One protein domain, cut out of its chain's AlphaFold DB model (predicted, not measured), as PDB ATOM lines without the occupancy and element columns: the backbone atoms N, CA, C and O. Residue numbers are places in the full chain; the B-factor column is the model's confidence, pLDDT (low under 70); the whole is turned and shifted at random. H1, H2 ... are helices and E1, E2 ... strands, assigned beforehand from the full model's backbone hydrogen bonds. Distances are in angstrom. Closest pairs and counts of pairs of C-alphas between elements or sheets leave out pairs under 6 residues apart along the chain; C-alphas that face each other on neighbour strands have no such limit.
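AT A GLANCE: This is residues 29 to 97, 322 to 375 and 385 to 448 of the 526 residues of the protein "Glucose-6-phosphate isomerase" of Pelagomonas calceolata (UniProt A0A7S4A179). Helix H5 runs through the middle of the domain, between a three-stranded sheet, E4 E3 E5, and a second part made of the side-by-side helices H1 and H4 and the small hairpin E1 E2. On the sheet, H6 covers E4 and residues 331 to 339 of H5 pack near E5 and E3, while short helices H7, H8 and H9 lie along the stretch between E4 and E5, and the tail with H10 and H11 comes back past E2. The printed part has 187 residues, with eleven named helices and five named strands in the order H1 H2 H3 E1 E2 H4 H5 E3 H6 E4 H7 H8 H9 E5 H10 H11. The sheet E4 E3 E5 is parallel, E1 and E2 are antiparallel, and the class is mostly helix. The whole is compact, with a radius of gyration of the C-alphas of 17.3 A, and its rounded outline spans 45 by 39 by 37 A.

IN THESE COORDINATES: H1, residues 29 to 47, is 25.6 A long and begins with C-alpha 29 at (163.737, 150.293, 195.924). H2, residues 52 to 55, and H3, residues 59 to 64, follow, then E1, residues 66 to 69, and E2, residues 72 to 75. H4, residues 83 to 95, is 18.6 A long. H5, residues 327 to 341, is 20.2 A long and begins with C-alpha 327 at (184.964, 164.246, 201.221). E3, residues 346 to 351, measures 16.4 A, and H6, residues 359 to 371, 17.8 A. E4 holds residues 389 to 392, H7 residues 397 to 400, H8 residues 403 to 408 and H9 residues 411 to 414. E5, residues 417 to 422, measures 16.6 A. H10 holds residues 425 to 431, and H11, residues 440 to 444, ends with C-alpha 444 at (189.405, 176.007, 208.177).

HOW THE PARTS SIT: In the larger sheet E3 is the inner strand. E3 and E5 are parallel at 20 degrees, with N 420 and O 348 2.8 A apart, within hydrogen-bond range; E4 and E3 are parallel at 25 degrees, with N 349 and O 391 at 2.8 A. H5 and H6 on one face of this sheet make two layers, helices over a sheet. H6 lies over E4 at a height over the sheet of 8.2 A and runs along the strands, at 3 degrees to E4 on the local plane; the closest C-alphas are those of Pro 360 and Gly 392, 5.2 A. H8 only grazes the sheet with residues 403 to 406. H7 is not on it, but only just, with 4 pairs of C-alphas within 10 A. H8 and H9 only just touch, with 3 pairs of C-alphas within 8 A, and only at the corner, closest at Leu 406 and Val 414, 6.3 A. H5, with residues 333 to 337 alone, touches H4 about perpendicular at 86 degrees, closest at the C-alphas of Leu 89 and Leu 333, 6.2 A. H1 and H4 touch at a shallow tilt of 13 degrees, opposite ways, closest at the C-alphas of Arg 32 and Ala 95, 4.7 A. H3 and H4 are close but not clearly touching, with the C-alphas of Arg 61 and Val 83 at 6.4 A; so are H2 and H3, with those of Leu 55 and Arg 61 at 7.9 A. The hairpin E1 and E2 is antiparallel at 170 degrees, with N 74 and O 67 at 2.8 A. The closest C-alphas of E1 and H5 are those of Ala 67 and Leu 327, 6.6 A; of E2 and H10, those of Tyr 73 and Gly 426, 6.4 A; of E2 and H11, those of Leu 72 and Ala 441, 7.8 A. Every O i to N i+4 pair is within hydrogen-bond range in H1, H3, H4, H5 and H8; H6 has 7 of 9, H10 1 of 3 beside 1 of 4 O i to N i+3 pairs, and H11 0 of 1 beside 1 of 2, while H2, H7 and H9 are too short for an O i to N i+4 pair.

THE WHOLE: The two C-alphas farthest apart are those of Arg 410 and Arg 436, 49.1 A. Residues 98 to 321 are not printed, with 13.5 A between C-alphas 97 and 322; residues 376 to 384 are not printed either, with 10.6 A between C-alphas 375 and 385. Of the links that are printed whole, none is long. Residues 407 to 412 stand free. The mean pLDDT of the printed part is 81.9, and residues 409 to 417 and 419 to 448 are under 70.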
ATOM      1  N   GLN A  29     163.621 151.105 194.712       83.44
ATOM      2  CA  GLN A  29     163.737 150.293 195.924       83.44
ATOM      3  C   GLN A  29     164.557 149.007 195.695       83.44
ATOM      4  O   GLN A  29     165.504 148.733 196.422       83.44
ATOM      5  N   GLN A  30     164.246 148.251 194.640       87.88
ATOM      6  CA  GLN A  30     164.954 147.017 194.283       87.88
ATOM      7  C   GLN A  30     166.405 147.279 193.847       87.88
ATOM      8  O   GLN A  30     167.273 146.461 194.125       87.88
ATOM      9  N   GLN A  31     166.685 148.412 193.188       90.31
ATOM     10  CA  GLN A  31     168.058 148.821 192.854       90.31
ATOM     11  C   GLN A  31     168.877 149.100 194.119       90.31
ATOM     12  O   GLN A  31     170.012 148.641 194.236       90.31
ATOM     13  N   ARG A  32     168.287 149.833 195.072       91.81
ATOM     14  CA  ARG A  32     168.894 150.153 196.367       91.81
ATOM     15  C   ARG A  32     169.205 148.894 197.163       91.81
ATOM     16  O   ARG A  32     170.338 148.716 197.601       91.81
ATOM     17  N   ASP A  33     168.213 148.026 197.325       92.88
ATOM     18  CA  ASP A  33     168.343 146.837 198.159       92.88
ATOM     19  C   ASP A  33     169.342 145.842 197.531       92.88
ATOM     20  O   ASP A  33     170.241 145.371 198.221       92.88
ATOM     21  N   ALA A  34     169.329 145.653 196.201       96.56
ATOM     22  CA  ALA A  34     170.334 144.840 195.504       96.56
ATOM     23  C   ALA A  34     171.769 145.399 195.615       96.56
ATOM     24  O   ALA A  34     172.728 144.629 195.705       96.56
ATOM     25  N   ALA A  35     171.946 146.726 195.631       97.25
ATOM     26  CA  ALA A  35     173.254 147.347 195.855       97.25
ATOM     27  C   ALA A  35     173.749 147.147 197.303       97.25
ATOM     28  O   ALA A  35     174.942 146.931 197.526       97.25
ATOM     29  N   ILE A  36     172.837 147.183 198.280       96.19
ATOM     30  CA  ILE A  36     173.125 146.893 199.692       96.19
ATOM     31  C   ILE A  36     173.477 145.413 199.880       96.19
ATOM     32  O   ILE A  36     174.458 145.115 200.558       96.19
ATOM     33  N   ASP A  37     172.750 144.491 199.251       96.69
ATOM     34  CA  ASP A  37     173.022 143.053 199.345       96.69
ATOM     35  C   ASP A  37     174.354 142.670 198.684       96.69
ATOM     36  O   ASP A  37     175.117 141.884 199.248       96.69
ATOM     37  N   ALA A  38     174.708 143.290 197.551       97.75
ATOM     38  CA  ALA A  38     176.032 143.136 196.943       97.75
ATOM     39  C   ALA A  38     177.161 143.624 197.874       97.75
ATOM     40  O   ALA A  38     178.193 142.962 198.003       97.75
ATOM     41  N   LEU A  39     176.955 144.748 198.572       97.94
ATOM     42  CA  LEU A  39     177.890 145.253 199.581       97.94
ATOM     43  C   LEU A  39     177.984 144.322 200.804       97.94
ATOM     44  O   LEU A  39     179.095 144.042 201.252       97.94
ATOM     45  N   ARG A  40     176.852 143.820 201.320       96.62
ATOM     46  CA  ARG A  40     176.798 142.848 202.429       96.62
ATOM     47  C   ARG A  40     177.548 141.562 202.065       96.62
ATOM     48  O   ARG A  40     178.399 141.122 202.833       96.62
ATOM     49  N   HIS A  41     177.309 141.005 200.876       97.06
ATOM     50  CA  HIS A  41     177.990 139.801 200.390       97.06
ATOM     51  C   HIS A  41     179.511 139.995 200.285       97.06
ATOM     52  O   HIS A  41     180.263 139.240 200.900       97.06
ATOM     53  N   HIS A  42     179.970 141.053 199.602       96.56
ATOM     54  CA  HIS A  42     181.398 141.388 199.500       96.56
ATOM     55  C   HIS A  42     182.058 141.555 200.874       96.56
ATOM     56  O   HIS A  42     183.147 141.037 201.132       96.56
ATOM     57  N   VAL A  43     181.394 142.270 201.788       95.00
ATOM     58  CA  VAL A  43     181.927 142.505 203.132       95.00
ATOM     59  C   VAL A  43     182.073 141.204 203.920       95.00
ATOM     60  O   VAL A  43     183.116 141.022 204.547       95.00
ATOM     61  N   ASN A  44     181.094 140.305 203.864       93.50
ATOM     62  CA  ASN A  44     181.104 139.062 204.637       93.50
ATOM     63  C   ASN A  44     182.148 138.059 204.115       93.50
ATOM     64  O   ASN A  44     182.942 137.534 204.902       93.50
ATOM     65  N   GLU A  45     182.190 137.836 202.797       92.38
ATOM     66  CA  GLU A  45     183.073 136.835 202.181       92.38
ATOM     67  C   GLU A  45     184.533 137.319 202.079       92.38
ATOM     68  O   GLU A  45     185.457 136.604 202.471       92.38
ATOM     69  N   GLU A  46     184.773 138.543 201.586       88.38
ATOM     70  CA  GLU A  46     186.133 139.012 201.270       88.38
ATOM     71  C   GLU A  46     186.773 139.895 202.346       88.38
ATOM     72  O   GLU A  46     188.001 139.906 202.493       88.38
ATOM     73  N   VAL A  47     185.985 140.699 203.067       91.62
ATOM     74  CA  VAL A  47     186.520 141.794 203.904       91.62
ATOM     75  C   VAL A  47     186.488 141.462 205.393       91.62
ATOM     76  O   VAL A  47     187.373 141.893 206.139       91.62
ATOM     77  N   GLU A  48     185.510 140.689 205.868       86.50
ATOM     78  CA  GLU A  48     185.378 140.406 207.292       86.50
ATOM     79  C   GLU A  48     186.503 139.499 207.801       86.50
ATOM     80  O   GLU A  48     187.117 139.815 208.826       86.50
ATOM     81  N   GLN A  49     186.858 138.453 207.058       86.81
ATOM     82  CA  GLN A  49     187.924 137.529 207.466       86.81
ATOM     83  C   GLN A  49     189.327 138.167 207.409       86.81
ATOM     84  O   GLN A  49     190.276 137.654 208.004       86.81
ATOM     85  N   ARG A  50     189.480 139.317 206.733       90.06
ATOM     86  CA  ARG A  50     190.757 140.037 206.624       90.06
ATOM     87  C   ARG A  50     191.014 140.903 207.854       90.06
ATOM     88  O   ARG A  50     190.237 141.792 208.212       90.06
ATOM     89  N   HIS A  51     192.164 140.685 208.483       88.62
ATOM     90  CA  HIS A  51     192.605 141.489 209.612       88.62
ATOM     91  C   HIS A  51     193.215 142.821 209.138       88.62
ATOM     92  O   HIS A  51     193.938 142.896 208.143       88.62
ATOM     93  N   LEU A  52     192.926 143.911 209.860       88.25
ATOM     94  CA  LEU A  52     193.222 145.275 209.402       88.25
ATOM     95  C   LEU A  52     194.723 145.560 209.216       88.25
ATOM     96  O   LEU A  52     195.087 146.367 208.367       88.25
ATOM     97  N   ARG A  53     195.609 144.893 209.970       89.81
ATOM     98  CA  ARG A  53     197.065 145.021 209.761       89.81
ATOM     99  C   ARG A  53     197.465 144.594 208.352       89.81
ATOM    100  O   ARG A  53     198.326 145.226 207.761       89.81
ATOM    101  N   ASP A  54     196.827 143.554 207.845       92.69
ATOM    102  CA  ASP A  54     197.208 142.850 206.629       92.69
ATOM    103  C   ASP A  54     196.673 143.620 205.409       92.69
ATOM    104  O   ASP A  54     197.339 143.722 204.385       92.69
ATOM    105  N   LEU A  55     195.513 144.279 205.567       90.81
ATOM    106  CA  LEU A  55     195.088 145.371 204.686       90.81
ATOM    107  C   LEU A  55     196.132 146.503 204.677       90.81
ATOM    108  O   LEU A  55     196.528 146.953 203.611       90.81
ATOM    109  N   LEU A  56     196.625 146.951 205.836       90.94
ATOM    110  CA  LEU A  56     197.587 148.062 205.929       90.94
ATOM    111  C   LEU A  56     198.997 147.769 205.370       90.94
ATOM    112  O   LEU A  56     199.783 148.711 205.266       90.94
ATOM    113  N   GLU A  57     199.325 146.527 204.996       95.00
ATOM    114  CA  GLU A  57     200.567 146.207 204.265       95.00
ATOM    115  C   GLU A  57     200.439 146.449 202.739       95.00
ATOM    116  O   GLU A  57     201.452 146.546 202.049       95.00
ATOM    117  N   ASP A  58     199.221 146.649 202.216       93.69
ATOM    118  CA  ASP A  58     198.958 147.085 200.835       93.69
ATOM    119  C   ASP A  58     199.047 148.620 200.715       93.69
ATOM    120  O   ASP A  58     198.106 149.353 201.046       93.69
ATOM    121  N   GLU A  59     200.196 149.116 200.235       94.25
ATOM    122  CA  GLU A  59     200.448 150.547 199.999       94.25
ATOM    123  C   GLU A  59     199.507 151.150 198.930       94.25
ATOM    124  O   GLU A  59     199.128 152.317 199.045       94.25
ATOM    125  N   ALA A  60     199.078 150.382 197.921       93.88
ATOM    126  CA  ALA A  60     198.248 150.886 196.823       93.88
ATOM    127  C   ALA A  60     196.806 151.148 197.281       93.88
ATOM    128  O   ALA A  60     196.297 152.258 197.112       93.88
ATOM    129  N   ARG A  61     196.178 150.177 197.959       94.31
ATOM    130  CA  ARG A  61     194.871 150.370 198.612       94.31
ATOM    131  C   ARG A  61     194.958 151.422 199.720       94.31
ATOM    132  O   ARG A  61     194.021 152.200 199.870       94.31
ATOM    133  N   CYS A  62     196.069 151.513 200.461       92.25
ATOM    134  CA  CYS A  62     196.255 152.575 201.457       92.25
ATOM    135  C   CYS A  62     196.197 153.973 200.827       92.25
ATOM    136  O   CYS A  62     195.528 154.834 201.385       92.25
ATOM    137  N   ASN A  63     196.823 154.186 199.665       91.81
ATOM    138  CA  ASN A  63     196.740 155.456 198.936       91.81
ATOM    139  C   ASN A  63     195.332 155.705 198.361       91.81
ATOM    140  O   ASN A  63     194.833 156.824 198.446       91.81
ATOM    141  N   ALA A  64     194.667 154.671 197.830       91.44
ATOM    142  CA  ALA A  64     193.298 154.773 197.312       91.44
ATOM    143  C   ALA A  64     192.246 155.074 198.401       91.44
ATOM    144  O   ALA A  64     191.206 155.656 198.113       91.44
ATOM    145  N   CYS A  65     192.515 154.729 199.664       92.62
ATOM    146  CA  CYS A  65     191.656 155.056 200.807       92.62
ATOM    147  C   CYS A  65     191.967 156.445 201.409       92.62
ATOM    148  O   CYS A  65     191.982 156.609 202.638       92.62
ATOM    149  N   THR A  66     192.267 157.433 200.557       92.94
ATOM    150  CA  THR A  66     192.542 158.822 200.958       92.94
ATOM    151  C   THR A  66     191.914 159.826 199.991       92.94
ATOM    152  O   THR A  66     191.763 159.535 198.809       92.94
ATOM    153  N   ALA A  67     191.551 161.010 200.489       90.50
ATOM    154  CA  ALA A  67     191.064 162.123 199.669       90.50
ATOM    155  C   ALA A  67     191.495 163.476 200.265       90.50
ATOM    156  O   ALA A  67     191.580 163.614 201.486       90.50
ATOM    157  N   GLU A  68     191.745 164.490 199.429       91.94
ATOM    158  CA  GLU A  68     192.134 165.839 199.872       91.94
ATOM    159  C   GLU A  68     191.305 166.920 199.162       91.94
ATOM    160  O   GLU A  68     191.306 166.995 197.935       91.94
ATOM    161  N   ALA A  69     190.628 167.784 199.925       88.00
ATOM    162  CA  ALA A  69     189.903 168.940 199.391       88.00
ATOM    163  C   ALA A  69     189.796 170.076 200.413       88.00
ATOM    164  O   ALA A  69     189.802 169.852 201.622       88.00
ATOM    165  N   CYS A  70     189.707 171.322 199.939       88.56
ATOM    166  CA  CYS A  70     189.648 172.537 200.773       88.56
ATOM    167  C   CYS A  70     190.813 172.698 201.786       88.56
ATOM    168  O   CYS A  70     190.727 173.522 202.696       88.56
ATOM    169  N   GLY A  71     191.904 171.937 201.627       84.25
ATOM    170  CA  GLY A  71     193.014 171.825 202.583       84.25
ATOM    171  C   GLY A  71     192.826 170.757 203.672       84.25
ATOM    172  O   GLY A  71     193.724 170.560 204.482       84.25
ATOM    173  N   LEU A  72     191.690 170.056 203.705       86.69
ATOM    174  CA  LEU A  72     191.461 168.906 204.578       86.69
ATOM    175  C   LEU A  72     191.897 167.612 203.886       86.69
ATOM    176  O   LEU A  72     191.611 167.412 202.709       86.69
ATOM    177  N   TYR A  73     192.535 166.726 204.648       89.62
ATOM    178  CA  TYR A  73     192.977 165.402 204.211       89.62
ATOM    179  C   TYR A  73     192.226 164.327 205.005       89.62
ATOM    180  O   TYR A  73     192.310 164.285 206.236       89.62
ATOM    181  N   LEU A  74     191.483 163.478 204.299       90.56
ATOM    182  CA  LEU A  74     190.691 162.378 204.838       90.56
ATOM    183  C   LEU A  74     191.451 161.063 204.622       90.56
ATOM    184  O   LEU A  74     191.638 160.639 203.486       90.56
ATOM    185  N   ASP A  75     191.863 160.405 205.707       91.56
ATOM    186  CA  ASP A  75     192.488 159.074 205.692       91.56
ATOM    187  C   ASP A  75     191.513 158.050 206.285       91.56
ATOM    188  O   ASP A  75     191.236 158.048 207.489       91.56
ATOM    189  N   PHE A  76     191.004 157.170 205.426       91.81
ATOM    190  CA  PHE A  76     190.110 156.074 205.795       91.81
ATOM    191  C   PHE A  76     190.733 154.694 205.526       91.81
ATOM    192  O   PHE A  76     190.065 153.672 205.664       91.81
ATOM    193  N   ALA A  77     192.048 154.627 205.272       91.75
ATOM    194  CA  ALA A  77     192.790 153.382 205.036       91.75
ATOM    195  C   ALA A  77     192.764 152.403 206.224       91.75
ATOM    196  O   ALA A  77     193.065 151.219 206.064       91.75
ATOM    197  N   ARG A  78     192.405 152.893 207.418       89.69
ATOM    198  CA  ARG A  78     192.247 152.115 208.661       89.69
ATOM    199  C   ARG A  78     190.797 151.712 208.961       89.69
ATOM    200  O   ARG A  78     190.509 151.250 210.062       89.69
ATOM    201  N   GLN A  79     189.900 151.862 207.990       91.06
ATOM    202  CA  GLN A  79     188.620 151.156 207.954       91.06
ATOM    203  C   GLN A  79     188.813 149.755 207.352       91.06
ATOM    204  O   GLN A  79     189.780 149.507 206.627       91.06
ATOM    205  N   LYS A  80     187.891 148.825 207.629       90.75
ATOM    206  CA  LYS A  80     187.853 147.524 206.939       90.75
ATOM    207  C   LYS A  80     187.229 147.711 205.552       90.75
ATOM    208  O   LYS A  80     186.035 147.514 205.376       90.75
ATOM    209  N   VAL A  81     188.043 148.156 204.596       92.81
ATOM    210  CA  VAL A  81     187.648 148.406 203.200       92.81
ATOM    211  C   VAL A  81     188.718 147.924 202.220       92.81
ATOM    212  O   VAL A  81     189.921 148.026 202.486       92.81
ATOM    213  N   THR A  82     188.273 147.432 201.065       94.56
ATOM    214  CA  THR A  82     189.066 147.321 199.831       94.56
ATOM    215  C   THR A  82     188.626 148.397 198.836       94.56
ATOM    216  O   THR A  82     187.625 149.072 199.067       94.56
ATOM    217  N   VAL A  83     189.343 148.556 197.715       93.25
ATOM    218  CA  VAL A  83     188.900 149.448 196.621       93.25
ATOM    219  C   VAL A  83     187.494 149.053 196.151       93.25
ATOM    220  O   VAL A  83     186.608 149.898 196.114       93.25
ATOM    221  N   HIS A  84     187.241 147.751 195.975       96.00
ATOM    222  CA  HIS A  84     185.918 147.248 195.600       96.00
ATOM    223  C   HIS A  84     184.822 147.568 196.637       96.00
ATOM    224  O   HIS A  84     183.689 147.861 196.264       96.00
ATOM    225  N   THR A  85     185.146 147.608 197.940       96.88
ATOM    226  CA  THR A  85     184.192 148.074 198.967       96.88
ATOM    227  C   THR A  85     183.790 149.536 198.747       96.88
ATOM    228  O   THR A  85     182.635 149.886 198.977       96.88
ATOM    229  N   ILE A  86     184.717 150.388 198.295       95.25
ATOM    230  CA  ILE A  86     184.449 151.804 197.992       95.25
ATOM    231  C   ILE A  86     183.558 151.912 196.749       95.25
ATOM    232  O   ILE A  86     182.568 152.640 196.781       95.25
ATOM    233  N   ASP A  87     183.842 151.140 195.695       97.25
ATOM    234  CA  ASP A  87     183.019 151.105 194.478       97.25
ATOM    235  C   ASP A  87     181.572 150.677 194.781       97.25
ATOM    236  O   ASP A  87     180.617 151.308 194.323       97.25
ATOM    237  N   LEU A  88     181.392 149.640 195.609       98.31
ATOM    238  CA  LEU A  88     180.074 149.167 196.044       98.31
ATOM    239  C   LEU A  88     179.346 150.201 196.919       98.31
ATOM    240  O   LEU A  88     178.159 150.441 196.709       98.31
ATOM    241  N   LEU A  89     180.046 150.881 197.834       98.06
ATOM    242  CA  LEU A  89     179.482 151.989 198.618       98.06
ATOM    243  C   LEU A  89     179.029 153.165 197.731       98.06
ATOM    244  O   LEU A  89     177.959 153.732 197.954       98.06
ATOM    245  N   ILE A  90     179.795 153.507 196.692       98.12
ATOM    246  CA  ILE A  90     179.415 154.532 195.706       98.12
ATOM    247  C   ILE A  90     178.195 154.078 194.889       98.12
ATOM    248  O   ILE A  90     177.315 154.888 194.593       98.12
ATOM    249  N   ASN A  91     178.086 152.789 194.563       98.06
ATOM    250  CA  ASN A  91     176.907 152.251 193.883       98.06
ATOM    251  C   ASN A  91     175.656 152.261 194.781       98.06
ATOM    252  O   ASN A  91     174.577 152.582 194.286       98.06
ATOM    253  N   VAL A  92     175.788 152.040 196.097       97.88
ATOM    254  CA  VAL A  92     174.698 152.276 197.066       97.88
ATOM    255  C   VAL A  92     174.299 153.758 197.102       97.88
ATOM    256  O   VAL A  92     173.110 154.064 197.068       97.88
ATOM    257  N   ALA A  93     175.253 154.701 197.092       97.81
ATOM    258  CA  ALA A  93     174.938 156.135 197.028       97.81
ATOM    259  C   ALA A  93     174.159 156.518 195.754       97.81
ATOM    260  O   ALA A  93     173.201 157.292 195.825       97.81
ATOM    261  N   ARG A  94     174.532 155.943 194.604       97.50
ATOM    262  CA  ARG A  94     173.825 156.131 193.327       97.50
ATOM    263  C   ARG A  94     172.422 155.531 193.353       97.50
ATOM    264  O   ARG A  94     171.477 156.234 193.036       97.50
ATOM    265  N   ALA A  95     172.259 154.290 193.811       97.06
ATOM    266  CA  ALA A  95     170.942 153.656 193.930       97.06
ATOM    267  C   ALA A  95     170.021 154.361 194.955       97.06
ATOM    268  O   ALA A  95     168.797 154.304 194.852       97.06
ATOM    269  N   CYS A  96     170.599 155.078 195.922       94.44
ATOM    270  CA  CYS A  96     169.891 155.976 196.836       94.44
ATOM    271  C   CYS A  96     169.563 157.366 196.247       94.44
ATOM    272  O   CYS A  96     168.941 158.168 196.957       94.44
ATOM    273  N   ASN A  97     169.953 157.671 195.004       96.25
ATOM    274  CA  ASN A  97     169.820 158.973 194.332       96.25
ATOM    275  C   ASN A  97     170.401 160.144 195.155       96.25
ATOM    276  O   ASN A  97     169.743 161.163 195.393       96.25
ATOM    277  N   PRO A 322     182.933 164.442 192.067       97.50
ATOM    278  CA  PRO A 322     182.466 163.065 191.910       97.50
ATOM    279  C   PRO A 322     182.468 162.307 193.240       97.50
ATOM    280  O   PRO A 322     183.370 162.497 194.055       97.50
ATOM    281  N   LEU A 323     181.507 161.399 193.453       97.75
ATOM    282  CA  LEU A 323     181.330 160.675 194.727       97.75
ATOM    283  C   LEU A 323     182.603 159.973 195.250       97.75
ATOM    284  O   LEU A 323     182.775 159.855 196.460       97.75
ATOM    285  N   SER A 324     183.508 159.559 194.357       95.62
ATOM    286  CA  SER A 324     184.817 158.958 194.662       95.62
ATOM    287  C   SER A 324     185.855 159.915 195.263       95.62
ATOM    288  O   SER A 324     186.829 159.457 195.848       95.62
ATOM    289  N   GLU A 325     185.665 161.229 195.129       95.62
ATOM    290  CA  GLU A 325     186.574 162.291 195.600       95.62
ATOM    291  C   GLU A 325     185.877 163.250 196.590       95.62
ATOM    292  O   GLU A 325     186.470 164.187 197.133       95.62
ATOM    293  N   ASN A 326     184.588 163.035 196.839       97.88
ATOM    294  CA  ASN A 326     183.714 163.934 197.576       97.88
ATOM    295  C   ASN A 326     183.818 163.674 199.091       97.88
ATOM    296  O   ASN A 326     183.217 162.737 199.612       97.88
ATOM    297  N   LEU A 327     184.608 164.486 199.811       95.88
ATOM    298  CA  LEU A 327     184.964 164.246 201.221       95.88
ATOM    299  C   LEU A 327     183.749 164.011 202.148       95.88
ATOM    300  O   LEU A 327     183.787 163.036 202.904       95.88
ATOM    301  N   PRO A 328     182.671 164.825 202.106       96.94
ATOM    302  CA  PRO A 328     181.456 164.559 202.879       96.94
ATOM    303  C   PRO A 328     180.780 163.226 202.532       96.94
ATOM    304  O   PRO A 328     180.361 162.514 203.441       96.94
ATOM    305  N   VAL A 329     180.712 162.859 201.247       98.06
ATOM    306  CA  VAL A 329     180.130 161.579 200.804       98.06
ATOM    307  C   VAL A 329     180.981 160.399 201.263       98.06
ATOM    308  O   VAL A 329     180.439 159.459 201.835       98.06
ATOM    309  N   LEU A 330     182.302 160.442 201.072       96.94
ATOM    310  CA  LEU A 330     183.212 159.376 201.504       96.94
ATOM    311  C   LEU A 330     183.141 159.159 203.022       96.94
ATOM    312  O   LEU A 330     183.082 158.018 203.482       96.94
ATOM    313  N   LEU A 331     183.082 160.241 203.806       95.81
ATOM    314  CA  LEU A 331     182.909 160.167 205.257       95.81
ATOM    315  C   LEU A 331     181.537 159.583 205.642       95.81
ATOM    316  O   LEU A 331     181.472 158.728 206.524       95.81
ATOM    317  N   ALA A 332     180.459 159.989 204.962       96.19
ATOM    318  CA  ALA A 332     179.117 159.454 205.188       96.19
ATOM    319  C   ALA A 332     178.994 157.970 204.796       96.19
ATOM    320  O   ALA A 332     178.353 157.206 205.509       96.19
ATOM    321  N   LEU A 333     179.649 157.536 203.714       96.50
ATOM    322  CA  LEU A 333     179.687 156.138 203.271       96.50
ATOM    323  C   LEU A 333     180.527 155.254 204.197       96.50
ATOM    324  O   LEU A 333     180.129 154.130 204.495       96.50
ATOM    325  N   VAL A 334     181.644 155.766 204.721       93.81
ATOM    326  CA  VAL A 334     182.384 155.109 205.808       93.81
ATOM    327  C   VAL A 334     181.523 155.000 207.071       93.81
ATOM    328  O   VAL A 334     181.573 153.969 207.742       93.81
ATOM    329  N   GLY A 335     180.714 156.017 207.382       92.75
ATOM    330  CA  GLY A 335     179.762 155.965 208.491       92.75
ATOM    331  C   GLY A 335     178.679 154.906 208.284       92.75
ATOM    332  O   GLY A 335     178.516 154.023 209.121       92.75
ATOM    333  N   PHE A 336     178.024 154.915 207.121       94.19
ATOM    334  CA  PHE A 336     177.033 153.917 206.712       94.19
ATOM    335  C   PHE A 336     177.590 152.485 206.764       94.19
ATOM    336  O   PHE A 336     176.962 151.610 207.354       94.19
ATOM    337  N   LEU A 337     178.799 152.242 206.241       94.25
ATOM    338  CA  LEU A 337     179.467 150.939 206.344       94.25
ATOM    339  C   LEU A 337     179.616 150.490 207.806       94.25
ATOM    340  O   LEU A 337     179.391 149.326 208.128       94.25
ATOM    341  N   ASN A 338     180.000 151.400 208.703       91.38
ATOM    342  CA  ASN A 338     180.152 151.073 210.115       91.38
ATOM    343  C   ASN A 338     178.794 150.810 210.786       91.38
ATOM    344  O   ASN A 338     178.623 149.746 211.377       91.38
ATOM    345  N   ALA A 339     177.835 151.729 210.676       90.00
ATOM    346  CA  ALA A 339     176.555 151.651 211.378       90.00
ATOM    347  C   ALA A 339     175.600 150.577 210.821       90.00
ATOM    348  O   ALA A 339     174.961 149.875 211.598       90.00
ATOM    349  N   PHE A 340     175.516 150.431 209.494       90.50
ATOM    350  CA  PHE A 340     174.487 149.634 208.805       90.50
ATOM    351  C   PHE A 340     174.980 148.256 208.325       90.50
ATOM    352  O   PHE A 340     174.185 147.327 208.202       90.50
ATOM    353  N   ILE A 341     176.283 148.103 208.046       92.00
ATOM    354  CA  ILE A 341     176.869 146.822 207.594       92.00
ATOM    355  C   ILE A 341     177.665 146.134 208.715       92.00
ATOM    356  O   ILE A 341     177.646 144.913 208.811       92.00
ATOM    357  N   TYR A 342     178.333 146.896 209.590       88.69
ATOM    358  CA  TYR A 342     179.057 146.364 210.758       88.69
ATOM    359  C   TYR A 342     178.338 146.568 212.108       88.69
ATOM    360  O   TYR A 342     178.954 146.330 213.149       88.69
ATOM    361  N   GLU A 343     177.077 147.016 212.105       89.06
ATOM    362  CA  GLU A 343     176.225 147.224 213.297       89.06
ATOM    363  C   GLU A 343     176.866 148.087 214.415       89.06
ATOM    364  O   GLU A 343     176.662 147.872 215.617       89.06
ATOM    365  N   ARG A 344     177.660 149.098 214.030       87.44
ATOM    366  CA  ARG A 344     178.306 150.048 214.958       87.44
ATOM    367  C   ARG A 344     177.389 151.207 215.313       87.44
ATOM    368  O   ARG A 344     177.466 152.276 214.718       87.44
ATOM    369  N   ASP A 345     176.553 150.991 216.321       86.00
ATOM    370  CA  ASP A 345     175.610 151.988 216.837       86.00
ATOM    371  C   ASP A 345     176.251 153.196 217.559       86.00
ATOM    372  O   ASP A 345     175.541 154.156 217.849       86.00
ATOM    373  N   CYS A 346     177.563 153.197 217.839       90.94
ATOM    374  CA  CYS A 346     178.260 154.249 218.590       90.94
ATOM    375  C   CYS A 346     179.473 154.826 217.836       90.94
ATOM    376  O   CYS A 346     180.408 154.101 217.479       90.94
ATOM    377  N   ARG A 347     179.553 156.161 217.717       91.81
ATOM    378  CA  ARG A 347     180.677 156.858 217.066       91.81
ATOM    379  C   ARG A 347     181.400 157.823 218.001       91.81
ATOM    380  O   ARG A 347     180.794 158.722 218.584       91.81
ATOM    381  N   ALA A 348     182.721 157.674 218.105       91.94
ATOM    382  CA  ALA A 348     183.571 158.533 218.928       91.94
ATOM    383  C   ALA A 348     184.227 159.652 218.094       91.94
ATOM    384  O   ALA A 348     185.087 159.382 217.257       91.94
ATOM    385  N   VAL A 349     183.872 160.914 218.338       93.06
ATOM    386  CA  VAL A 349     184.463 162.103 217.696       93.06
ATOM    387  C   VAL A 349     185.618 162.617 218.557       93.06
ATOM    388  O   VAL A 349     185.407 163.099 219.667       93.06
ATOM    389  N   LEU A 350     186.857 162.481 218.075       90.56
ATOM    390  CA  LEU A 350     188.061 162.589 218.913       90.56
ATOM    391  C   LEU A 350     189.063 163.613 218.344       90.56
ATOM    392  O   LEU A 350     190.026 163.234 217.669       90.56
ATOM    393  N   PRO A 351     188.851 164.922 218.580       89.56
ATOM    394  CA  PRO A 351     189.738 165.962 218.080       89.56
ATOM    395  C   PRO A 351     191.010 166.102 218.925       89.56
ATOM    396  O   PRO A 351     190.970 166.408 220.114       89.56
ATOM    397  N   TYR A 352     192.172 165.961 218.292       86.44
ATOM    398  CA  TYR A 352     193.492 166.203 218.883       86.44
ATOM    399  C   TYR A 352     193.876 167.691 218.789       86.44
ATOM    400  O   TYR A 352     194.946 168.050 218.298       86.44
ATOM    401  N   ALA A 353     192.964 168.557 219.232       85.38
ATOM    402  CA  ALA A 353     193.138 170.003 219.331       85.38
ATOM    403  C   ALA A 353     192.264 170.534 220.477       85.38
ATOM    404  O   ALA A 353     191.051 170.322 220.470       85.38
ATOM    405  N   ARG A 354     192.851 171.247 221.451       86.56
ATOM    406  CA  ARG A 354     192.097 171.773 222.608       86.56
ATOM    407  C   ARG A 354     190.989 172.738 222.175       86.56
ATOM    408  O   ARG A 354     189.913 172.669 222.752       86.56
ATOM    409  N   ALA A 355     191.214 173.562 221.150       89.00
ATOM    410  CA  ALA A 355     190.219 174.496 220.606       89.00
ATOM    411  C   ALA A 355     188.926 173.808 220.100       89.00
ATOM    412  O   ALA A 355     187.881 174.437 219.996       89.00
ATOM    413  N   LEU A 356     188.960 172.495 219.837       91.50
ATOM    414  CA  LEU A 356     187.810 171.704 219.384       91.50
ATOM    415  C   LEU A 356     187.152 170.871 220.507       91.50
ATOM    416  O   LEU A 356     186.432 169.920 220.214       91.50
ATOM    417  N   SER A 357     187.351 171.213 221.785       91.62
ATOM    418  CA  SER A 357     186.728 170.519 222.935       91.62
ATOM    419  C   SER A 357     185.195 170.470 222.874       91.62
ATOM    420  O   SER A 357     184.586 169.478 223.265       91.62
ATOM    421  N   LEU A 358     184.558 171.523 222.352       94.88
ATOM    422  CA  LEU A 358     183.104 171.597 222.183       94.88
ATOM    423  C   LEU A 358     182.609 170.937 220.884       94.88
ATOM    424  O   LEU A 358     181.404 170.737 220.728       94.88
ATOM    425  N   PHE A 359     183.507 170.544 219.973       95.31
ATOM    426  CA  PHE A 359     183.129 169.968 218.680       95.31
ATOM    427  C   PHE A 359     182.335 168.655 218.802       95.31
ATOM    428  O   PHE A 359     181.305 168.551 218.136       95.31
ATOM    429  N   PRO A 360     182.679 167.694 219.689       95.25
ATOM    430  CA  PRO A 360     181.835 166.521 219.919       95.25
ATOM    431  C   PRO A 360     180.411 166.881 220.370       95.25
ATOM    432  O   PRO A 360     179.463 166.258 219.904       95.25
ATOM    433  N   ARG A 361     180.239 167.923 221.202       95.12
ATOM    434  CA  ARG A 361     178.917 168.387 221.673       95.12
ATOM    435  C   ARG A 361     178.092 169.038 220.561       95.12
ATOM    436  O   ARG A 361     176.874 168.880 220.526       95.12
ATOM    437  N   TYR A 362     178.740 169.748 219.638       95.94
ATOM    438  CA  TYR A 362     178.075 170.275 218.447       95.94
ATOM    439  C   TYR A 362     177.653 169.147 217.489       95.94
ATOM    440  O   TYR A 362     176.499 169.108 217.059       95.94
ATOM    441  N   VAL A 363     178.551 168.194 217.208       95.50
ATOM    442  CA  VAL A 363     178.267 167.060 216.312       95.50
ATOM    443  C   VAL A 363     177.178 166.141 216.881       95.50
ATOM    444  O   VAL A 363     176.323 165.690 216.123       95.50
ATOM    445  N   GLN A 364     177.129 165.953 218.207       97.38
ATOM    446  CA  GLN A 364     176.029 165.266 218.896       97.38
ATOM    447  C   GLN A 364     174.661 165.805 218.477       97.38
ATOM    448  O   GLN A 364     173.838 165.040 217.981       97.38
ATOM    449  N   GLN A 365     174.418 167.115 218.597       97.19
ATOM    450  CA  GLN A 365     173.140 167.672 218.150       97.19
ATOM    451  C   GLN A 365     172.984 167.562 216.625       97.19
ATOM    452  O   GLN A 365     171.927 167.155 216.148       97.19
ATOM    453  N   LEU A 366     174.025 167.913 215.860       96.31
ATOM    454  CA  LEU A 366     173.989 167.954 214.396       96.31
ATOM    455  C   LEU A 366     173.549 166.623 213.770       96.31
ATOM    456  O   LEU A 366     172.774 166.637 212.813       96.31
ATOM    457  N   GLU A 367     174.014 165.494 214.305       95.00
ATOM    458  CA  GLU A 367     173.741 164.165 213.756       95.00
ATOM    459  C   GLU A 367     172.622 163.428 214.491       95.00
ATOM    460  O   GLU A 367     171.727 162.910 213.826       95.00
ATOM    461  N   MET A 368     172.604 163.403 215.829       96.88
ATOM    462  CA  MET A 368     171.609 162.616 216.574       96.88
ATOM    463  C   MET A 368     170.192 163.176 216.380       96.88
ATOM    464  O   MET A 368     169.256 162.414 216.165       96.88
ATOM    465  N   GLU A 369     170.035 164.506 216.339       96.19
ATOM    466  CA  GLU A 369     168.748 165.174 216.065       96.19
ATOM    467  C   GLU A 369     168.373 165.156 214.561       96.19
ATOM    468  O   GLU A 369     167.220 165.393 214.190       96.19
ATOM    469  N   SER A 370     169.327 164.868 213.663       95.75
ATOM    470  CA  SER A 370     169.057 164.691 212.225       95.75
ATOM    471  C   SER A 370     168.659 163.268 211.869       95.75
ATOM    472  O   SER A 370     167.664 163.075 211.166       95.75
ATOM    473  N   ASN A 371     169.427 162.295 212.350       95.31
ATOM    474  CA  ASN A 371     169.457 160.939 211.815       95.31
ATOM    475  C   ASN A 371     168.906 159.904 212.805       95.31
ATOM    476  O   ASN A 371     168.511 158.831 212.366       95.31
ATOM    477  N   GLY A 372     168.822 160.226 214.104       94.88
ATOM    478  CA  GLY A 372     168.114 159.412 215.094       94.88
ATOM    479  C   GLY A 372     166.608 159.458 214.836       94.88
ATOM    480  O   GLY A 372     165.906 160.343 215.328       94.88
ATOM    481  N   LYS A 373     166.123 158.541 213.998       94.38
ATOM    482  CA  LYS A 373     164.748 158.481 213.487       94.38
ATOM    483  C   LYS A 373     164.237 157.044 213.537       94.38
ATOM    484  O   LYS A 373     165.021 156.109 213.457       94.38
ATOM    485  N   GLY A 374     162.920 156.883 213.654       94.75
ATOM    486  CA  GLY A 374     162.244 155.578 213.599       94.75
ATOM    487  C   GLY A 374     161.306 155.413 212.399       94.75
ATOM    488  O   GLY A 374     160.566 154.437 212.351       94.75
ATOM    489  N   VAL A 375     161.298 156.377 211.472       94.19
ATOM    490  CA  VAL A 375     160.392 156.451 210.313       94.19
ATOM    491  C   VAL A 375     161.185 156.925 209.087       94.19
ATOM    492  O   VAL A 375     162.091 157.751 209.248       94.19
ATOM    493  N   PRO A 385     168.763 150.025 211.518       82.38
ATOM    494  CA  PRO A 385     169.293 151.118 212.340       82.38
ATOM    495  C   PRO A 385     169.379 152.467 211.607       82.38
ATOM    496  O   PRO A 385     169.806 152.538 210.453       82.38
ATOM    497  N   ALA A 386     169.057 153.561 212.308       85.94
ATOM    498  CA  ALA A 386     169.183 154.926 211.796       85.94
ATOM    499  C   ALA A 386     169.767 155.892 212.838       85.94
ATOM    500  O   ALA A 386     169.291 155.993 213.971       85.94
ATOM    501  N   GLY A 387     170.798 156.631 212.421       85.94
ATOM    502  CA  GLY A 387     171.601 157.468 213.309       85.94
ATOM    503  C   GLY A 387     172.608 156.664 214.137       85.94
ATOM    504  O   GLY A 387     172.665 155.440 214.079       85.94
ATOM    505  N   GLU A 388     173.431 157.384 214.894       90.69
ATOM    506  CA  GLU A 388     174.516 156.833 215.709       90.69
ATOM    507  C   GLU A 388     174.520 157.537 217.071       90.69
ATOM    508  O   GLU A 388     174.239 158.737 217.156       90.69
ATOM    509  N   VAL A 389     174.891 156.836 218.141       94.62
ATOM    510  CA  VAL A 389     175.201 157.452 219.434       94.62
ATOM    511  C   VAL A 389     176.558 158.139 219.324       94.62
ATOM    512  O   VAL A 389     177.615 157.508 219.419       94.62
ATOM    513  N   VAL A 390     176.533 159.453 219.113       94.25
ATOM    514  CA  VAL A 390     177.742 160.275 219.048       94.25
ATOM    515  C   VAL A 390     178.219 160.606 220.461       94.25
ATOM    516  O   VAL A 390     177.451 161.047 221.319       94.25
ATOM    517  N   PHE A 391     179.514 160.449 220.709       95.19
ATOM    518  CA  PHE A 391     180.179 160.936 221.919       95.19
ATOM    519  C   PHE A 391     181.618 161.342 221.605       95.19
ATOM    520  O   PHE A 391     182.122 161.086 220.512       95.19
ATOM    521  N   GLY A 392     182.308 161.984 222.543       93.25
ATOM    522  CA  GLY A 392     183.700 162.358 222.337       93.25
ATOM    523  C   GLY A 392     184.249 163.297 223.395       93.25
ATOM    524  O   GLY A 392     183.516 163.813 224.231       93.25
ATOM    525  N   GLU A 393     185.559 163.500 223.330       90.88
ATOM    526  CA  GLU A 393     186.333 164.430 224.152       90.88
ATOM    527  C   GLU A 393     187.631 164.753 223.398       90.88
ATOM    528  O   GLU A 393     188.085 163.957 222.564       90.88
ATOM    529  N   ALA A 394     188.246 165.898 223.684       87.31
ATOM    530  CA  ALA A 394     189.527 166.261 223.100       87.31
ATOM    531  C   ALA A 394     190.647 165.270 223.483       87.31
ATOM    532  O   ALA A 394     190.720 164.735 224.596       87.31
ATOM    533  N   GLY A 395     191.567 165.044 222.545       82.69
ATOM    534  CA  GLY A 395     192.828 164.350 222.791       82.69
ATOM    535  C   GLY A 395     193.858 165.291 223.435       82.69
ATOM    536  O   GLY A 395     193.980 166.441 223.027       82.69
ATOM    537  N   THR A 396     194.643 164.869 224.428       91.38
ATOM    538  CA  THR A 396     194.709 163.531 225.043       91.38
ATOM    539  C   THR A 396     193.748 163.218 226.211       91.38
ATOM    540  O   THR A 396     193.655 162.026 226.497       91.38
ATOM    541  N   PRO A 397     193.007 164.136 226.880       89.50
ATOM    542  CA  PRO A 397     192.139 163.781 228.017       89.50
ATOM    543  C   PRO A 397     191.224 162.562 227.810       89.50
ATOM    544  O   PRO A 397     191.178 161.689 228.679       89.50
ATOM    545  N   GLY A 398     190.594 162.414 226.636       86.81
ATOM    546  CA  GLY A 398     189.790 161.226 226.311       86.81
ATOM    547  C   GLY A 398     190.551 159.890 226.421       86.81
ATOM    548  O   GLY A 398     189.977 158.887 226.858       86.81
ATOM    549  N   GLN A 399     191.860 159.876 226.122       84.69
ATOM    550  CA  GLN A 399     192.734 158.696 226.260       84.69
ATOM    551  C   GLN A 399     192.832 158.207 227.709       84.69
ATOM    552  O   GLN A 399     192.917 157.005 227.956       84.69
ATOM    553  N   HIS A 400     192.785 159.140 228.661       89.81
ATOM    554  CA  HIS A 400     192.867 158.872 230.096       89.81
ATOM    555  C   HIS A 400     191.487 158.709 230.757       89.81
ATOM    556  O   HIS A 400     191.416 158.486 231.961       89.81
ATOM    557  N   SER A 401     190.406 158.784 229.971       92.44
ATOM    558  CA  SER A 401     189.023 158.601 230.419       92.44
ATOM    559  C   SER A 401     188.434 157.270 229.925       92.44
ATOM    560  O   SER A 401     188.220 156.360 230.722       92.44
ATOM    561  N   PHE A 402     188.216 157.115 228.611       89.56
ATOM    562  CA  PHE A 402     187.394 156.022 228.064       89.56
ATOM    563  C   PHE A 402     188.076 155.144 227.001       89.56
ATOM    564  O   PHE A 402     187.523 154.113 226.623       89.56
ATOM    565  N   TYR A 403     189.294 155.459 226.540       86.62
ATOM    566  CA  TYR A 403     189.975 154.638 225.514       86.62
ATOM    567  C   TYR A 403     190.251 153.190 225.965       86.62
ATOM    568  O   TYR A 403     190.336 152.290 225.130       86.62
ATOM    569  N   GLN A 404     190.327 152.921 227.273       87.19
ATOM    570  CA  GLN A 404     190.408 151.555 227.807       87.19
ATOM    571  C   GLN A 404     189.212 150.684 227.365       87.19
ATOM    572  O   GLN A 404     189.390 149.493 227.098       87.19
ATOM    573  N   LEU A 405     188.016 151.274 227.233       85.00
ATOM    574  CA  LEU A 405     186.827 150.602 226.702       85.00
ATOM    575  C   LEU A 405     186.980 150.325 225.199       85.00
ATOM    576  O   LEU A 405     186.755 149.195 224.770       85.00
ATOM    577  N   LEU A 406     187.445 151.319 224.431       83.69
ATOM    578  CA  LEU A 406     187.657 151.224 222.978       83.69
ATOM    579  C   LEU A 406     188.717 150.179 222.570       83.69
ATOM    580  O   LEU A 406     188.657 149.655 221.459       83.69
ATOM    581  N   HIS A 407     189.687 149.880 223.443       80.69
ATOM    582  CA  HIS A 407     190.798 148.967 223.141       80.69
ATOM    583  C   HIS A 407     190.655 147.537 223.693       80.69
ATOM    584  O   HIS A 407     191.144 146.601 223.060       80.69
ATOM    585  N   GLN A 408     190.077 147.342 224.888       75.88
ATOM    586  CA  GLN A 408     190.250 146.082 225.644       75.88
ATOM    587  C   GLN A 408     188.957 145.377 226.080       75.88
ATOM    588  O   GLN A 408     189.023 144.317 226.707       75.88
ATOM    589  N   VAL A 409     187.780 145.914 225.759       68.50
ATOM    590  CA  VAL A 409     186.517 145.192 225.974       68.50
ATOM    591  C   VAL A 409     186.368 144.057 224.941       68.50
ATOM    592  O   VAL A 409     187.021 144.040 223.899       68.50
ATOM    593  N   ARG A 410     185.548 143.039 225.246       53.88
ATOM    594  CA  ARG A 410     185.315 141.895 224.345       53.88
ATOM    595  C   ARG A 410     184.714 142.337 223.006       53.88
ATOM    596  O   ARG A 410     183.921 143.276 222.959       53.88
ATOM    597  N   ALA A 411     185.038 141.588 221.949       52.22
ATOM    598  CA  ALA A 411     184.628 141.873 220.574       52.22
ATOM    599  C   ALA A 411     183.123 142.161 220.439       52.22
ATOM    600  O   ALA A 411     182.782 143.187 219.879       52.22
ATOM    601  N   SER A 412     182.240 141.374 221.065       47.84
ATOM    602  CA  SER A 412     180.773 141.562 221.037       47.84
ATOM    603  C   SER A 412     180.228 142.807 221.766       47.84
ATOM    604  O   SER A 412     179.017 142.971 221.895       47.84
ATOM    605  N   ARG A 413     181.102 143.678 222.284       50.22
ATOM    606  CA  ARG A 413     180.755 145.031 222.756       50.22
ATOM    607  C   ARG A 413     181.651 146.122 222.165       50.22
ATOM    608  O   ARG A 413     181.198 147.250 222.057       50.22
ATOM    609  N   VAL A 414     182.883 145.807 221.748       51.47
ATOM    610  CA  VAL A 414     183.722 146.729 220.948       51.47
ATOM    611  C   VAL A 414     183.227 146.826 219.502       51.47
ATOM    612  O   VAL A 414     183.388 147.871 218.883       51.47
ATOM    613  N   SER A 415     182.540 145.800 218.990       56.03
ATOM    614  CA  SER A 415     181.898 145.784 217.670       56.03
ATOM    615  C   SER A 415     180.855 146.878 217.471       56.03
ATOM    616  O   SER A 415     180.467 147.089 216.335       56.03
ATOM    617  N   ARG A 416     180.435 147.575 218.536       60.19
ATOM    618  CA  ARG A 416     179.522 148.722 218.495       60.19
ATOM    619  C   ARG A 416     180.201 150.073 218.256       60.19
ATOM    620  O   ARG A 416     179.524 151.032 217.918       60.19
ATOM    621  N   PHE A 417     181.524 150.163 218.411       63.97
ATOM    622  CA  PHE A 417     182.254 151.432 218.412       63.97
ATOM    623  C   PHE A 417     183.179 151.590 217.205       63.97
ATOM    624  O   PHE A 417     183.894 150.659 216.835       63.97
ATOM    625  N   TYR A 418     183.279 152.814 216.682       71.00
ATOM    626  CA  TYR A 418     184.448 153.258 215.915       71.00
ATOM    627  C   TYR A 418     184.790 154.737 216.183       71.00
ATOM    628  O   TYR A 418     183.905 155.526 216.533       71.00
ATOM    629  N   PRO A 419     186.068 155.142 216.054       66.88
ATOM    630  CA  PRO A 419     186.502 156.514 216.248       66.88
ATOM    631  C   PRO A 419     186.771 157.257 214.930       66.88
ATOM    632  O   PRO A 419     187.440 156.750 214.028       66.88
ATOM    633  N   THR A 420     186.366 158.524 214.902       63.41
ATOM    634  CA  THR A 420     186.763 159.525 213.908       63.41
ATOM    635  C   THR A 420     187.704 160.520 214.581       63.41
ATOM    636  O   THR A 420     187.279 161.336 215.406       63.41
ATOM    637  N   ALA A 421     188.997 160.449 214.256       64.88
ATOM    638  CA  ALA A 421     190.001 161.370 214.786       64.88
ATOM    639  C   ALA A 421     190.161 162.608 213.887       64.88
ATOM    640  O   ALA A 421     190.200 162.498 212.664       64.88
ATOM    641  N   LEU A 422     190.313 163.785 214.498       61.28
ATOM    642  CA  LEU A 422     190.637 165.041 213.806       61.28
ATOM    643  C   LEU A 422     192.002 165.528 214.303       61.28
ATOM    644  O   LEU A 422     192.238 165.532 215.511       61.28
ATOM    645  N   SER A 423     192.915 165.920 213.408       51.88
ATOM    646  CA  SER A 423     194.283 166.296 213.794       51.88
ATOM    647  C   SER A 423     194.850 167.473 212.986       51.88
ATOM    648  O   SER A 423     194.897 167.393 211.757       51.88
ATOM    649  N   PRO A 424     195.409 168.501 213.658       46.97
ATOM    650  CA  PRO A 424     196.270 169.521 213.048       46.97
ATOM    651  C   PRO A 424     197.417 168.984 212.173       46.97
ATOM    652  O   PRO A 424     197.858 169.652 211.239       46.97
ATOM    653  N   ALA A 425     197.934 167.784 212.462       36.91
ATOM    654  CA  ALA A 425     199.196 167.310 211.889       36.91
ATOM    655  C   ALA A 425     199.131 166.959 210.386       36.91
ATOM    656  O   ALA A 425     200.171 166.972 209.722       36.91
ATOM    657  N   GLY A 426     197.943 166.673 209.838       34.62
ATOM    658  CA  GLY A 426     197.772 166.386 208.406       34.62
ATOM    659  C   GLY A 426     198.050 167.608 207.520       34.62
ATOM    660  O   GLY A 426     198.782 167.520 206.535       34.62
ATOM    661  N   LEU A 427     197.550 168.774 207.941       34.25
ATOM    662  CA  LEU A 427     197.675 170.055 207.235       34.25
ATOM    663  C   LEU A 427     199.132 170.473 206.994       34.25
ATOM    664  O   LEU A 427     199.491 170.919 205.903       34.25
ATOM    665  N   ALA A 428     199.990 170.313 208.006       27.95
ATOM    666  CA  ALA A 428     201.353 170.844 207.985       27.95
ATOM    667  C   ALA A 428     202.227 170.250 206.862       27.95
ATOM    668  O   ALA A 428     203.018 170.970 206.252       27.95
ATOM    669  N   ASN A 429     202.080 168.955 206.560       29.58
ATOM    670  CA  ASN A 429     202.909 168.267 205.562       29.58
ATOM    671  C   ASN A 429     202.364 168.359 204.126       29.58
ATOM    672  O   ASN A 429     203.154 168.282 203.180       29.58
ATOM    673  N   ALA A 430     201.050 168.541 203.952       32.25
ATOM    674  CA  ALA A 430     200.422 168.713 202.641       32.25
ATOM    675  C   ALA A 430     200.613 170.146 202.111       32.25
ATOM    676  O   ALA A 430     201.190 170.347 201.038       32.25
ATOM    677  N   CYS A 431     200.241 171.165 202.899       32.19
ATOM    678  CA  CYS A 431     200.273 172.565 202.460       32.19
ATOM    679  C   CYS A 431     201.684 173.078 202.108       32.19
ATOM    680  O   CYS A 431     201.821 173.965 201.264       32.19
ATOM    681  N   LEU A 432     202.748 172.497 202.679       31.47
ATOM    682  CA  LEU A 432     204.134 172.823 202.309       31.47
ATOM    683  C   LEU A 432     204.498 172.451 200.857       31.47
ATOM    684  O   LEU A 432     205.493 172.960 200.343       31.47
ATOM    685  N   ARG A 433     203.716 171.595 200.181       34.00
ATOM    686  CA  ARG A 433     204.018 171.090 198.827       34.00
ATOM    687  C   ARG A 433     203.333 171.845 197.685       34.00
ATOM    688  O   ARG A 433     203.784 171.717 196.550       34.00
ATOM    689  N   ARG A 434     202.274 172.627 197.937       32.09
ATOM    690  CA  ARG A 434     201.520 173.351 196.889       32.09
ATOM    691  C   ARG A 434     201.227 174.805 197.280       32.09
ATOM    692  O   ARG A 434     200.168 175.136 197.803       32.09
ATOM    693  N   ARG A 435     202.164 175.706 196.968       35.97
ATOM    694  CA  ARG A 435     201.952 177.160 197.063       35.97
ATOM    695  C   ARG A 435     201.131 177.675 195.870       35.97
ATOM    696  O   ARG A 435     201.723 177.935 194.825       35.97
ATOM    697  N   ARG A 436     199.820 177.903 196.043       31.36
ATOM    698  CA  ARG A 436     199.082 178.983 195.339       31.36
ATOM    699  C   ARG A 436     197.766 179.389 196.024       31.36
ATOM    700  O   ARG A 436     197.675 180.529 196.468       31.36
ATOM    701  N   ASP A 437     196.820 178.480 196.248       34.25
ATOM    702  CA  ASP A 437     195.446 178.836 196.678       34.25
ATOM    703  C   ASP A 437     195.237 178.960 198.200       34.25
ATOM    704  O   ASP A 437     194.272 178.483 198.797       34.25
ATOM    705  N   ALA A 438     196.161 179.656 198.861       38.19
ATOM    706  CA  ALA A 438     196.292 179.693 200.316       38.19
ATOM    707  C   ALA A 438     195.255 180.566 201.062       38.19
ATOM    708  O   ALA A 438     195.559 181.029 202.158       38.19
ATOM    709  N   SER A 439     194.082 180.880 200.498       37.47
ATOM    710  CA  SER A 439     193.075 181.745 201.153       37.47
ATOM    711  C   SER A 439     192.017 180.942 201.911       37.47
ATOM    712  O   SER A 439     191.907 181.056 203.124       37.47
ATOM    713  N   THR A 440     191.281 180.078 201.218       31.94
ATOM    714  CA  THR A 440     190.152 179.332 201.792       31.94
ATOM    715  C   THR A 440     190.595 178.256 202.789       31.94
ATOM    716  O   THR A 440     190.032 178.154 203.876       31.94
ATOM    717  N   ALA A 441     191.664 177.513 202.473       33.97
ATOM    718  CA  ALA A 441     192.257 176.549 203.403       33.97
ATOM    719  C   ALA A 441     192.760 177.221 204.693       33.97
ATOM    720  O   ALA A 441     192.804 176.585 205.742       33.97
ATOM    721  N   ARG A 442     193.110 178.518 204.648       37.81
ATOM    722  CA  ARG A 442     193.616 179.245 205.818       37.81
ATOM    723  C   ARG A 442     192.563 179.377 206.915       37.81
ATOM    724  O   ARG A 442     192.945 179.229 208.069       37.81
ATOM    725  N   ALA A 443     191.293 179.564 206.548       33.88
ATOM    726  CA  ALA A 443     190.173 179.724 207.473       33.88
ATOM    727  C   ALA A 443     189.841 178.431 208.235       33.88
ATOM    728  O   ALA A 443     189.790 178.436 209.460       33.88
ATOM    729  N   ILE A 444     189.686 177.304 207.532       36.56
ATOM    730  CA  ILE A 444     189.405 176.007 208.177       36.56
ATOM    731  C   ILE A 444     190.630 175.527 208.974       36.56
ATOM    732  O   ILE A 444     190.495 174.997 210.073       36.56
ATOM    733  N   ALA A 445     191.839 175.768 208.460       35.59
ATOM    734  CA  ALA A 445     193.073 175.422 209.156       35.59
ATOM    735  C   ALA A 445     193.476 176.415 210.267       35.59
ATOM    736  O   ALA A 445     194.437 176.135 210.976       35.59
ATOM    737  N   ALA A 446     192.788 177.555 210.427       36.38
ATOM    738  CA  ALA A 446     192.983 178.473 211.559       36.38
ATOM    739  C   ALA A 446     192.492 177.832 212.860       36.38
ATOM    740  O   ALA A 446     193.205 177.824 213.856       36.38
ATOM    741  N   CYS A 447     191.353 177.137 212.797       36.31
ATOM    742  CA  CYS A 447     190.822 176.293 213.873       36.31
ATOM    743  C   CYS A 447     191.729 175.089 214.237       36.31
ATOM    744  O   CYS A 447     191.347 174.249 215.052       36.31
ATOM    745  N   LEU A 448     192.883 174.937 213.571       35.53
ATOM    746  CA  LEU A 448     193.762 173.764 213.602       35.53
ATOM    747  C   LEU A 448     195.262 174.136 213.609       35.53
ATOM    748  O   LEU A 448     196.093 173.306 213.236       35.53
TER     749      LEU A 448